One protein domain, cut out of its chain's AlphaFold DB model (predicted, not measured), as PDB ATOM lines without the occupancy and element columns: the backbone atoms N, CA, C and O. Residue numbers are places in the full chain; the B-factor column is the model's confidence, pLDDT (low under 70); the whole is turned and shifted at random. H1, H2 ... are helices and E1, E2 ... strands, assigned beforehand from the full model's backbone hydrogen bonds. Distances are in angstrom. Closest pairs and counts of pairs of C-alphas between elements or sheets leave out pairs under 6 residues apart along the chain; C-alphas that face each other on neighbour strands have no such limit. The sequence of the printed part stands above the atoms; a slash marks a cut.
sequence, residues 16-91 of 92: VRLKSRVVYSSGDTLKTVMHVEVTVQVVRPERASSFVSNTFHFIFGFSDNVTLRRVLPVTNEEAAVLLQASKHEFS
ATOM      1  N   VAL A  16      50.411  56.063 -15.097       91.44
ATOM      2  CA  VAL A  16      49.113  55.601 -14.597       91.44
ATOM      3  C   VAL A  16      48.076  56.703 -14.769       91.44
ATOM      4  O   VAL A  16      48.217  57.807 -14.249       91.44
ATOM      5  N   ARG A  17      47.003  56.397 -15.497       92.94
ATOM      6  CA  ARG A  17      45.851  57.277 -15.685       92.94
ATOM      7  C   ARG A  17      44.662  56.733 -14.908       92.94
ATOM      8  O   ARG A  17      44.115  55.693 -15.260       92.94
ATOM      9  N   LEU A  18      44.228  57.481 -13.900       93.56
ATOM     10  CA  LEU A  18      43.003  57.201 -13.161       93.56
ATOM     11  C   LEU A  18      41.860  58.031 -13.749       93.56
ATOM     12  O   LEU A  18      41.991  59.242 -13.926       93.56
ATOM     13  N   LYS A  19      40.744  57.379 -14.067       94.56
ATOM     14  CA  LYS A  19      39.507  58.027 -14.509       94.56
ATOM     15  C   LYS A  19      38.386  57.642 -13.564       94.56
ATOM     16  O   LYS A  19      38.078  56.462 -13.450       94.56
ATOM     17  N   SER A  20      37.779  58.631 -12.923       93.25
ATOM     18  CA  SER A  20      36.636  58.440 -12.035       93.25
ATOM     19  C   SER A  20      35.340  58.909 -12.689       93.25
ATOM     20  O   SER A  20      35.328  59.964 -13.328       93.25
ATOM     21  N   ARG A  21      34.243  58.187 -12.459       91.81
ATOM     22  CA  ARG A  21      32.880  58.640 -12.769       91.81
ATOM     23  C   ARG A  21      31.910  58.237 -11.663       91.81
ATOM     24  O   ARG A  21      32.047  57.170 -11.070       91.81
ATOM     25  N   VAL A  22      30.925  59.091 -11.395       91.62
ATOM     26  CA  VAL A  22      29.807  58.744 -10.509       91.62
ATOM     27  C   VAL A  22      28.864  57.843 -11.295       91.62
ATOM     28  O   VAL A  22      28.425  58.227 -12.376       91.62
ATOM     29  N   VAL A  23      28.579  56.650 -10.774       89.38
ATOM     30  CA  VAL A  23      27.696  55.661 -11.426       89.38
ATOM     31  C   VAL A  23      26.331  55.583 -10.757       89.38
ATOM     32  O   VAL A  23      25.343  55.220 -11.390       89.38
ATOM     33  N   TYR A  24      26.266  55.957  -9.481       87.06
ATOM     34  CA  TYR A  24      25.032  55.989  -8.721       87.06
ATOM     35  C   TYR A  24      25.132  57.007  -7.589       87.06
ATOM     36  O   TYR A  24      26.196  57.226  -7.010       87.06
ATOM     37  N   SER A  25      24.009  57.636  -7.283       88.75
ATOM     38  CA  SER A  25      23.878  58.580  -6.183       88.75
ATOM     39  C   SER A  25      22.451  58.513  -5.665       88.75
ATOM     40  O   SER A  25      21.508  58.667  -6.448       88.75
ATOM     41  N   SER A  26      22.309  58.341  -4.362       83.69
ATOM     42  CA  SER A  26      21.033  58.328  -3.662       83.69
ATOM     43  C   SER A  26      21.161  59.174  -2.408       83.69
ATOM     44  O   SER A  26      22.221  59.222  -1.785       83.69
ATOM     45  N   GLY A  27      20.106  59.896  -2.071       77.31
ATOM     46  CA  GLY A  27      20.072  60.725  -0.881       77.31
ATOM     47  C   GLY A  27      18.656  60.825  -0.362       77.31
ATOM     48  O   GLY A  27      17.768  61.279  -1.081       77.31
ATOM     49  N   ASP A  28      18.475  60.405   0.884       70.62
ATOM     50  CA  ASP A  28      17.315  60.733   1.704       70.62
ATOM     51  C   ASP A  28      17.785  61.543   2.925       70.62
ATOM     52  O   ASP A  28      18.980  61.661   3.201       70.62
ATOM     53  N   THR A  29      16.836  62.086   3.680       66.44
ATOM     54  CA  THR A  29      17.015  62.864   4.915       66.44
ATOM     55  C   THR A  29      17.871  62.184   5.990       66.44
ATOM     56  O   THR A  29      18.339  62.861   6.899       66.44
ATOM     57  N   LEU A  30      18.085  60.866   5.902       68.69
ATOM     58  CA  LEU A  30      18.827  60.078   6.893       68.69
ATOM     59  C   LEU A  30      20.155  59.510   6.378       68.69
ATOM     60  O   LEU A  30      21.043  59.223   7.179       68.69
ATOM     61  N   LYS A  31      20.294  59.296   5.064       76.50
ATOM     62  CA  LYS A  31      21.474  58.652   4.477       76.50
ATOM     63  C   LYS A  31      21.657  59.128   3.044       76.50
ATOM     64  O   LYS A  31      20.769  58.983   2.209       76.50
ATOM     65  N   THR A  32      22.833  59.676   2.770       87.62
ATOM     66  CA  THR A  32      23.243  60.066   1.424       87.62
ATOM     67  C   THR A  32      24.477  59.273   1.029       87.62
ATOM     68  O   THR A  32      25.457  59.226   1.773       87.62
ATOM     69  N   VAL A  33      24.416  58.627  -0.136       87.81
ATOM     70  CA  VAL A  33      25.467  57.758  -0.668       87.81
ATOM     71  C   VAL A  33      25.770  58.072  -2.128       87.81
ATOM     72  O   VAL A  33      24.892  58.374  -2.937       87.81
ATOM     73  N   MET A  34      27.045  57.963  -2.486       89.50
ATOM     74  CA  MET A  34      27.527  58.112  -3.854       89.50
ATOM     75  C   MET A  34      28.472  56.970  -4.195       89.50
ATOM     76  O   MET A  34      29.465  56.751  -3.506       89.50
ATOM     77  N   HIS A  35      28.188  56.269  -5.287       89.00
ATOM     78  CA  HIS A  35      29.045  55.218  -5.812       89.00
ATOM     79  C   HIS A  35      29.868  55.778  -6.967       89.00
ATOM     80  O   HIS A  35      29.337  56.358  -7.922       89.00
ATOM     81  N   VAL A  36      31.176  55.579  -6.882       90.94
ATOM     82  CA  VAL A  36      32.152  56.059  -7.853       90.94
ATOM     83  C   VAL A  36      32.920  54.872  -8.399       90.94
ATOM     84  O   VAL A  36      33.539  54.120  -7.649       90.94
ATOM     85  N   GLU A  37      32.907  54.734  -9.718       90.00
ATOM     86  CA  GLU A  37      33.770  53.802 -10.430       90.00
ATOM     87  C   GLU A  37      35.067  54.520 -10.809       90.00
ATOM     88  O   GLU A  37      35.046  55.641 -11.329       90.00
ATOM     89  N   VAL A  38      36.205  53.878 -10.560       91.44
ATOM     90  CA  VAL A  38      37.532  54.377 -10.919       91.44
ATOM     91  C   VAL A  38      38.233  53.351 -11.794       91.44
ATOM     92  O   VAL A  38      38.633  52.289 -11.328       91.44
ATOM     93  N   THR A  39      38.426  53.686 -13.065       90.50
ATOM     94  CA  THR A  39      39.221  52.882 -13.997       90.50
ATOM     95  C   THR A  39      40.677  53.326 -13.949       90.50
ATOM     96  O   THR A  39      40.981  54.505 -14.149       90.50
ATOM     97  N   VAL A  40      41.586  52.376 -13.742       90.81
ATOM     98  CA  VAL A  40      43.031  52.594 -13.804       90.81
ATOM     99  C   VAL A  40      43.564  52.072 -15.129       90.81
ATOM    100  O   VAL A  40      43.453  50.887 -15.440       90.81
ATOM    101  N   GLN A  41      44.152  52.966 -15.917       91.81
ATOM    102  CA  GLN A  41      44.817  52.641 -17.170       91.81
ATOM    103  C   GLN A  41      46.325  52.795 -17.007       91.81
ATOM    104  O   GLN A  41      46.805  53.857 -16.617       91.81
ATOM    105  N   VAL A  42      47.069  51.753 -17.355       91.69
ATOM    106  CA  VAL A  42      48.524  51.809 -17.496       91.69
ATOM    107  C   VAL A  42      48.824  52.219 -18.932       91.69
ATOM    108  O   VAL A  42      48.304  51.620 -19.876       91.69
ATOM    109  N   VAL A  43      49.621  53.267 -19.101       92.38
ATOM    110  CA  VAL A  43      49.990  53.871 -20.380       92.38
ATOM    111  C   VAL A  43      51.501  53.781 -20.533       92.38
ATOM    112  O   VAL A  43      52.244  54.192 -19.648       92.38
ATOM    113  N   ARG A  44      51.934  53.278 -21.685       91.44
ATOM    114  CA  ARG A  44      53.332  53.083 -22.073       91.44
ATOM    115  C   ARG A  44      53.629  53.923 -23.307       91.44
ATOM    116  O   ARG A  44      53.422  53.429 -24.425       91.44
ATOM    117  N   PRO A  45      54.000  55.205 -23.139       87.62
ATOM    118  CA  PRO A  45      54.225  56.117 -24.258       87.62
ATOM    119  C   PRO A  45      55.264  55.584 -25.246       87.62
ATOM    120  O   PRO A  45      55.060  55.647 -26.454       87.62
ATOM    121  N   GLU A  46      56.334  54.986 -24.730       89.00
ATOM    122  CA  GLU A  46      57.449  54.429 -25.492       89.00
ATOM    123  C   GLU A  46      57.054  53.222 -26.350       89.00
ATOM    124  O   GLU A  46      57.681  52.959 -27.375       89.00
ATOM    125  N   ARG A  47      55.982  52.514 -25.975       87.50
ATOM    126  CA  ARG A  47      55.401  51.403 -26.748       87.50
ATOM    127  C   ARG A  47      54.094  51.780 -27.452       87.50
ATOM    128  O   ARG A  47      53.428  50.889 -27.973       87.50
ATOM    129  N   ALA A  48      53.695  53.056 -27.409       88.88
ATOM    130  CA  ALA A  48      52.413  53.564 -27.907       88.88
ATOM    131  C   ALA A  48      51.205  52.687 -27.508       88.88
ATOM    132  O   ALA A  48      50.294  52.456 -28.302       88.88
ATOM    133  N   SER A  49      51.202  52.164 -26.276       89.94
ATOM    134  CA  SER A  49      50.196  51.198 -25.820       89.94
ATOM    135  C   SER A  49      49.572  51.606 -24.490       89.94
ATOM    136  O   SER A  49      50.172  52.316 -23.684       89.94
ATOM    137  N   SER A  50      48.337  51.163 -24.259       90.81
ATOM    138  CA  SER A  50      47.679  51.307 -22.962       90.81
ATOM    139  C   SER A  50      46.728  50.149 -22.699       90.81
ATOM    140  O   SER A  50      46.187  49.563 -23.636       90.81
ATOM    141  N   PHE A  51      46.526  49.811 -21.428       89.31
ATOM    142  CA  PHE A  51      45.563  48.793 -21.012       89.31
ATOM    143  C   PHE A  51      44.940  49.153 -19.662       89.31
ATOM    144  O   PHE A  51      45.545  49.846 -18.847       89.31
ATOM    145  N   VAL A  52      43.715  48.683 -19.427       88.06
ATOM    146  CA  VAL A  52      43.061  48.804 -18.117       88.06
ATOM    147  C   VAL A  52      43.675  47.766 -17.182       88.06
ATOM    148  O   VAL A  52      43.646  46.574 -17.492       88.06
ATOM    149  N   SER A  53      44.247  48.207 -16.062       86.50
ATOM    150  CA  SER A  53      44.789  47.299 -15.049       86.50
ATOM    151  C   SER A  53      43.696  46.843 -14.092       86.50
ATOM    152  O   SER A  53      43.512  45.643 -13.916       86.50
ATOM    153  N   ASN A  54      42.960  47.801 -13.519       84.06
ATOM    154  CA  ASN A  54      41.970  47.576 -12.472       84.06
ATOM    155  C   ASN A  54      40.802  48.555 -12.633       84.06
ATOM    156  O   ASN A  54      41.003  49.700 -13.051       84.06
ATOM    157  N   THR A  55      39.615  48.124 -12.222       85.62
ATOM    158  CA  THR A  55      38.452  48.994 -12.024       85.62
ATOM    159  C   THR A  55      38.022  48.867 -10.570       85.62
ATOM    160  O   THR A  55      37.767  47.762 -10.100       85.62
ATOM    161  N   PHE A  56      37.984  49.985  -9.853       85.44
ATOM    162  CA  PHE A  56      37.584  50.053  -8.451       85.44
ATOM    163  C   PHE A  56      36.186  50.636  -8.316       85.44
ATOM    164  O   PHE A  56      35.837  51.563  -9.047       85.44
ATOM    165  N   HIS A  57      35.437  50.169  -7.321       86.31
ATOM    166  CA  HIS A  57      34.193  50.794  -6.890       86.31
ATOM    167  C   HIS A  57      34.359  51.309  -5.465       86.31
ATOM    168  O   HIS A  57      34.695  50.562  -4.545       86.31
ATOM    169  N   PHE A  58      34.135  52.607  -5.290       87.50
ATOM    170  CA  PHE A  58      34.148  53.272  -3.996       87.50
ATOM    171  C   PHE A  58      32.745  53.755  -3.659       87.50
ATOM    172  O   PHE A  58      32.050  54.304  -4.514       87.50
ATOM    173  N   ILE A  59      32.349  53.579  -2.401       88.50
ATOM    174  CA  ILE A  59      31.093  54.089  -1.858       88.50
ATOM    175  C   ILE A  59      31.448  55.198  -0.872       88.50
ATOM    176  O   ILE A  59      32.198  54.974   0.077       88.50
ATOM    177  N   PHE A  60      30.918  56.392  -1.109       89.38
ATOM    178  CA  PHE A  60      31.059  57.547  -0.234       89.38
ATOM    179  C   PHE A  60      29.739  57.776   0.492       89.38
ATOM    180  O   PHE A  60      28.719  58.011  -0.154       89.38
ATOM    181  N   GLY A  61      29.762  57.696   1.822       88.69
ATOM    182  CA  GLY A  61      28.646  58.090   2.681       88.69
ATOM    183  C   GLY A  61      28.820  59.526   3.167       88.69
ATOM    184  O   GLY A  61      29.936  59.937   3.486       88.69
ATOM    185  N   PHE A  62      27.726  60.279   3.236       86.00
ATOM    186  CA  PHE A  62      27.704  61.657   3.723       86.00
ATOM    187  C   PHE A  62      26.894  61.725   5.026       86.00
ATOM    188  O   PHE A  62      25.818  61.131   5.108       86.00
ATOM    189  N   SER A  63      27.425  62.411   6.044       75.31
ATOM    190  CA  SER A  63      26.787  62.571   7.363       75.31
ATOM    191  C   SER A  63      25.789  63.726   7.422       75.31
ATOM    192  O   SER A  63      24.873  63.711   8.238       75.31
ATOM    193  N   ASP A  64      25.987  64.729   6.572       71.81
ATOM    194  CA  ASP A  64      25.198  65.956   6.562       71.81
ATOM    195  C   ASP A  64      24.056  65.845   5.543       71.81
ATOM    196  O   ASP A  64      24.098  65.010   4.636       71.81
ATOM    197  N   ASN A  65      23.060  66.733   5.646       68.88
ATOM    198  CA  ASN A  65      21.955  66.861   4.686       68.88
ATOM    199  C   ASN A  65      22.449  67.397   3.326       68.88
ATOM    200  O   ASN A  65      22.139  68.517   2.921       68.88
ATOM    201  N   VAL A  66      23.253  66.603   2.619       80.06
ATOM    202  CA  VAL A  66      23.764  66.895   1.282       80.06
ATOM    203  C   VAL A  66      22.763  66.378   0.262       80.06
ATOM    204  O   VAL A  66      22.520  65.181   0.153       80.06
ATOM    205  N   THR A  67      22.197  67.273  -0.541       81.75
ATOM    206  CA  THR A  67      21.336  66.863  -1.654       81.75
ATOM    207  C   THR A  67      22.196  66.519  -2.868       81.75
ATOM    208  O   THR A  67      22.742  67.407  -3.527       81.75
ATOM    209  N   LEU A  68      22.329  65.229  -3.183       85.25
ATOM    210  CA  LEU A  68      23.015  64.785  -4.398       85.25
ATOM    211  C   LEU A  68      22.087  64.844  -5.614       85.25
ATOM    212  O   LEU A  68      20.896  64.541  -5.540       85.25
ATOM    213  N   ARG A  69      22.645  65.215  -6.770       87.56
ATOM    214  CA  ARG A  69      21.922  65.136  -8.044       87.56
ATOM    215  C   ARG A  69      21.858  63.689  -8.495       87.56
ATOM    216  O   ARG A  69      22.891  63.035  -8.553       87.56
ATOM    217  N   ARG A  70      20.670  63.237  -8.896       84.50
ATOM    218  CA  ARG A  70      20.478  61.903  -9.467       84.50
ATOM    219  C   ARG A  70      21.318  61.734 -10.732       84.50
ATOM    220  O   ARG A  70      21.170  62.496 -11.686       84.50
ATOM    221  N   VAL A  71      22.144  60.696 -10.744       87.06
ATOM    222  CA  VAL A  71      22.879  60.249 -11.928       87.06
ATOM    223  C   VAL A  71      22.035  59.250 -12.714       87.06
ATOM    224  O   VAL A  71      21.398  58.369 -12.134       87.06
ATOM    225  N   LEU A  72      22.011  59.412 -14.037       87.00
ATOM    226  CA  LEU A  72      21.357  58.493 -14.965       87.00
ATOM    227  C   LEU A  72      22.407  57.878 -15.899       87.00
ATOM    228  O   LEU A  72      23.317  58.594 -16.327       87.00
ATOM    229  N   PRO A  73      22.289  56.581 -16.219       85.56
ATOM    230  CA  PRO A  73      23.211  55.910 -17.115       85.56
ATOM    231  C   PRO A  73      22.927  56.346 -18.553       85.56
ATOM    232  O   PRO A  73      21.772  56.544 -18.935       85.56
ATOM    233  N   VAL A  74      23.981  56.478 -19.354       83.88
ATOM    234  CA  VAL A  74      23.871  56.775 -20.789       83.88
ATOM    235  C   VAL A  74      24.007  55.490 -21.606       83.88
ATOM    236  O   VAL A  74      23.415  55.367 -22.677       83.88
ATOM    237  N   THR A  75      24.758  54.516 -21.092       83.06
ATOM    238  CA  THR A  75      25.028  53.224 -21.743       83.06
ATOM    239  C   THR A  75      24.394  52.051 -20.994       83.06
ATOM    240  O   THR A  75      24.079  52.142 -19.806       83.06
ATOM    241  N   ASN A  76      24.215  50.919 -21.683       84.31
ATOM    242  CA  ASN A  76      23.665  49.705 -21.072       84.31
ATOM    243  C   ASN A  76      24.594  49.145 -19.991       84.31
ATOM    244  O   ASN A  76      24.129  48.666 -18.958       84.31
ATOM    245  N   GLU A  77      25.905  49.235 -20.207       80.75
ATOM    246  CA  GLU A  77      26.916  48.829 -19.239       80.75
ATOM    247  C   GLU A  77      26.807  49.673 -17.963       80.75
ATOM    248  O   GLU A  77      26.772  49.127 -16.862       80.75
ATOM    249  N   GLU A  78      26.661  50.995 -18.095       78.75
ATOM    250  CA  GLU A  78      26.404  51.884 -16.954       78.75
ATOM    251  C   GLU A  78      25.078  51.567 -16.260       78.75
ATOM    252  O   GLU A  78      25.005  51.615 -15.034       78.75
ATOM    253  N   ALA A  79      24.031  51.217 -17.014       82.38
ATOM    254  CA  ALA A  79      22.746  50.840 -16.435       82.38
ATOM    255  C   ALA A  79      22.857  49.557 -15.599       82.38
ATOM    256  O   ALA A  79      22.292  49.485 -14.508       82.38
ATOM    257  N   ALA A  80      23.629  48.570 -16.062       85.00
ATOM    258  CA  ALA A  80      23.904  47.354 -15.303       85.00
ATOM    259  C   ALA A  80      24.676  47.652 -14.006       85.00
ATOM    260  O   ALA A  80      24.299  47.148 -12.946       85.00
ATOM    261  N   VAL A  81      25.697  48.518 -14.068       79.81
ATOM    262  CA  VAL A  81      26.458  48.956 -12.883       79.81
ATOM    263  C   VAL A  81      25.558  49.695 -11.894       79.81
ATOM    264  O   VAL A  81      25.615  49.425 -10.696       79.81
ATOM    265  N   LEU A  82      24.672  50.571 -12.374       78.44
ATOM    266  CA  LEU A  82      23.708  51.271 -11.528       78.44
ATOM    267  C   LEU A  82      22.762  50.290 -10.823       78.44
ATOM    268  O   LEU A  82      22.546  50.415  -9.621       78.44
ATOM    269  N   LEU A  83      22.233  49.291 -11.538       83.50
ATOM    270  CA  LEU A  83      21.377  48.250 -10.953       83.50
ATOM    271  C   LEU A  83      22.115  47.390  -9.919       83.50
ATOM    272  O   LEU A  83      21.503  46.908  -8.968       83.50
ATOM    273  N   GLN A  84      23.415  47.165 -10.101       80.69
ATOM    274  CA  GLN A  84      24.236  46.451  -9.125       80.69
ATOM    275  C   GLN A  84      24.533  47.313  -7.892       80.69
ATOM    276  O   GLN A  84      24.474  46.807  -6.770       80.69
ATOM    277  N   ALA A  85      24.818  48.602  -8.094       74.12
ATOM    278  CA  ALA A  85      25.070  49.573  -7.035       74.12
ATOM    279  C   ALA A  85      23.825  49.800  -6.167       74.12
ATOM    280  O   ALA A  85      23.927  49.749  -4.945       74.12
ATOM    281  N   SER A  86      22.650  49.953  -6.787       73.31
ATOM    282  CA  SER A  86      21.393  50.093  -6.051       73.31
ATOM    283  C   SER A  86      21.084  48.840  -5.231       73.31
ATOM    284  O   SER A  86      20.731  48.956  -4.069       73.31
ATOM    285  N   LYS A  87      21.301  47.631  -5.772       73.56
ATOM    286  CA  LYS A  87      21.140  46.376  -5.009       73.56
ATOM    287  C   LYS A  87      22.051  46.285  -3.783       73.56
ATOM    288  O   LYS A  87      21.607  45.759  -2.770       73.56
ATOM    289  N   HIS A  88      23.288  46.778  -3.869       65.31
ATOM    290  CA  HIS A  88      24.198  46.802  -2.717       65.31
ATOM    291  C   HIS A  88      23.720  47.765  -1.625       65.31
ATOM    292  O   HIS A  88      23.882  47.455  -0.454       65.31
ATOM    293  N   GLU A  89      23.062  48.875  -1.977       60.59
ATOM    294  CA  GLU A  89      22.454  49.778  -0.988       60.59
ATOM    295  C   GLU A  89      21.318  49.109  -0.190       60.59
ATOM    296  O   GLU A  89      21.091  49.478   0.958       60.59
ATOM    297  N   PHE A  90      20.630  48.114  -0.767       53.22
ATOM    298  CA  PHE A  90      19.523  47.388  -0.123       53.22
ATOM    299  C   PHE A  90      19.941  46.105   0.612       53.22
ATOM    300  O   PHE A  90      19.077  45.431   1.172       53.22
ATOM    301  N   SER A  91      21.221  45.726   0.566       51.16
ATOM    302  CA  SER A  91      21.710  44.480   1.169       51.16
ATOM    303  C   SER A  91      22.483  44.683   2.478       51.16
ATOM    304  O   SER A  91      22.854  43.678   3.087       51.16
TER     305      SER A  91
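This is residues 16 to 91 of the 92 residues of the protein "Acot10 protein" of Symbiodinium microadriaticum (UniProt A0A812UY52). A long, twisted ribbon of three antiparallel strands has one helix, H1, packed slantwise over one face, towards the end where E1 runs out into E2; the turn between E2 and E3 lies far from the helix, at the other end. A long unnamed stretch, residues 63 to 75, passes round the E1 side of the sheet to reach H1. The 76 printed residues hold three named strands and then one named helix, E1 E2 E3 H1, of mixed class, with sheet order E1 - E2 - E3. The whole is loose, with a radius of gyration of the C-alphas of 15.1 A, and elongated, spanning 51 by 26 by 22 A.

E1, residues 16 to 27, E2, residues 32 to 44, and E3, residues 49 to 62, form a meander, each strand the antiparallel neighbour of the one before. E2 is the inner strand. E1 and E2 are a hairpin at 165 degrees, with N 19 and O 39 within hydrogen-bond range at 2.9 A. E2 and E3 are a hairpin at 163 degrees, with N 38 and O 56 at 2.8 A. H1, residues 76 to 89, is on the sheet in two layers, a helix on one face, at a height over the sheet of 8.8 A. It lies over E1 and E2, slantwise to the strands, at 47 degrees to E2 on the local plane. Its closest C-alphas to E1 are those of Leu 82 and Tyr 24, 5.6 A apart. In H1 every O i to N i+4 pair is within hydrogen-bond range.

E1 begins at C-alpha 16 (49.113, 55.601, -14.597) and measures 32.5 A. E2 measures 38.8 A and E3 38.6 A. H1 measures 20.1 A and ends at C-alpha 89 (22.454, 49.778, -0.988).

The C-alphas farthest apart, those of Thr 29 and Glu 46, are 51.3 A apart. The printed part has no cut. The link from E3 to H1 is long. The pLDDT is under 70 at residues 29 to 30, 65 and 88 to 91.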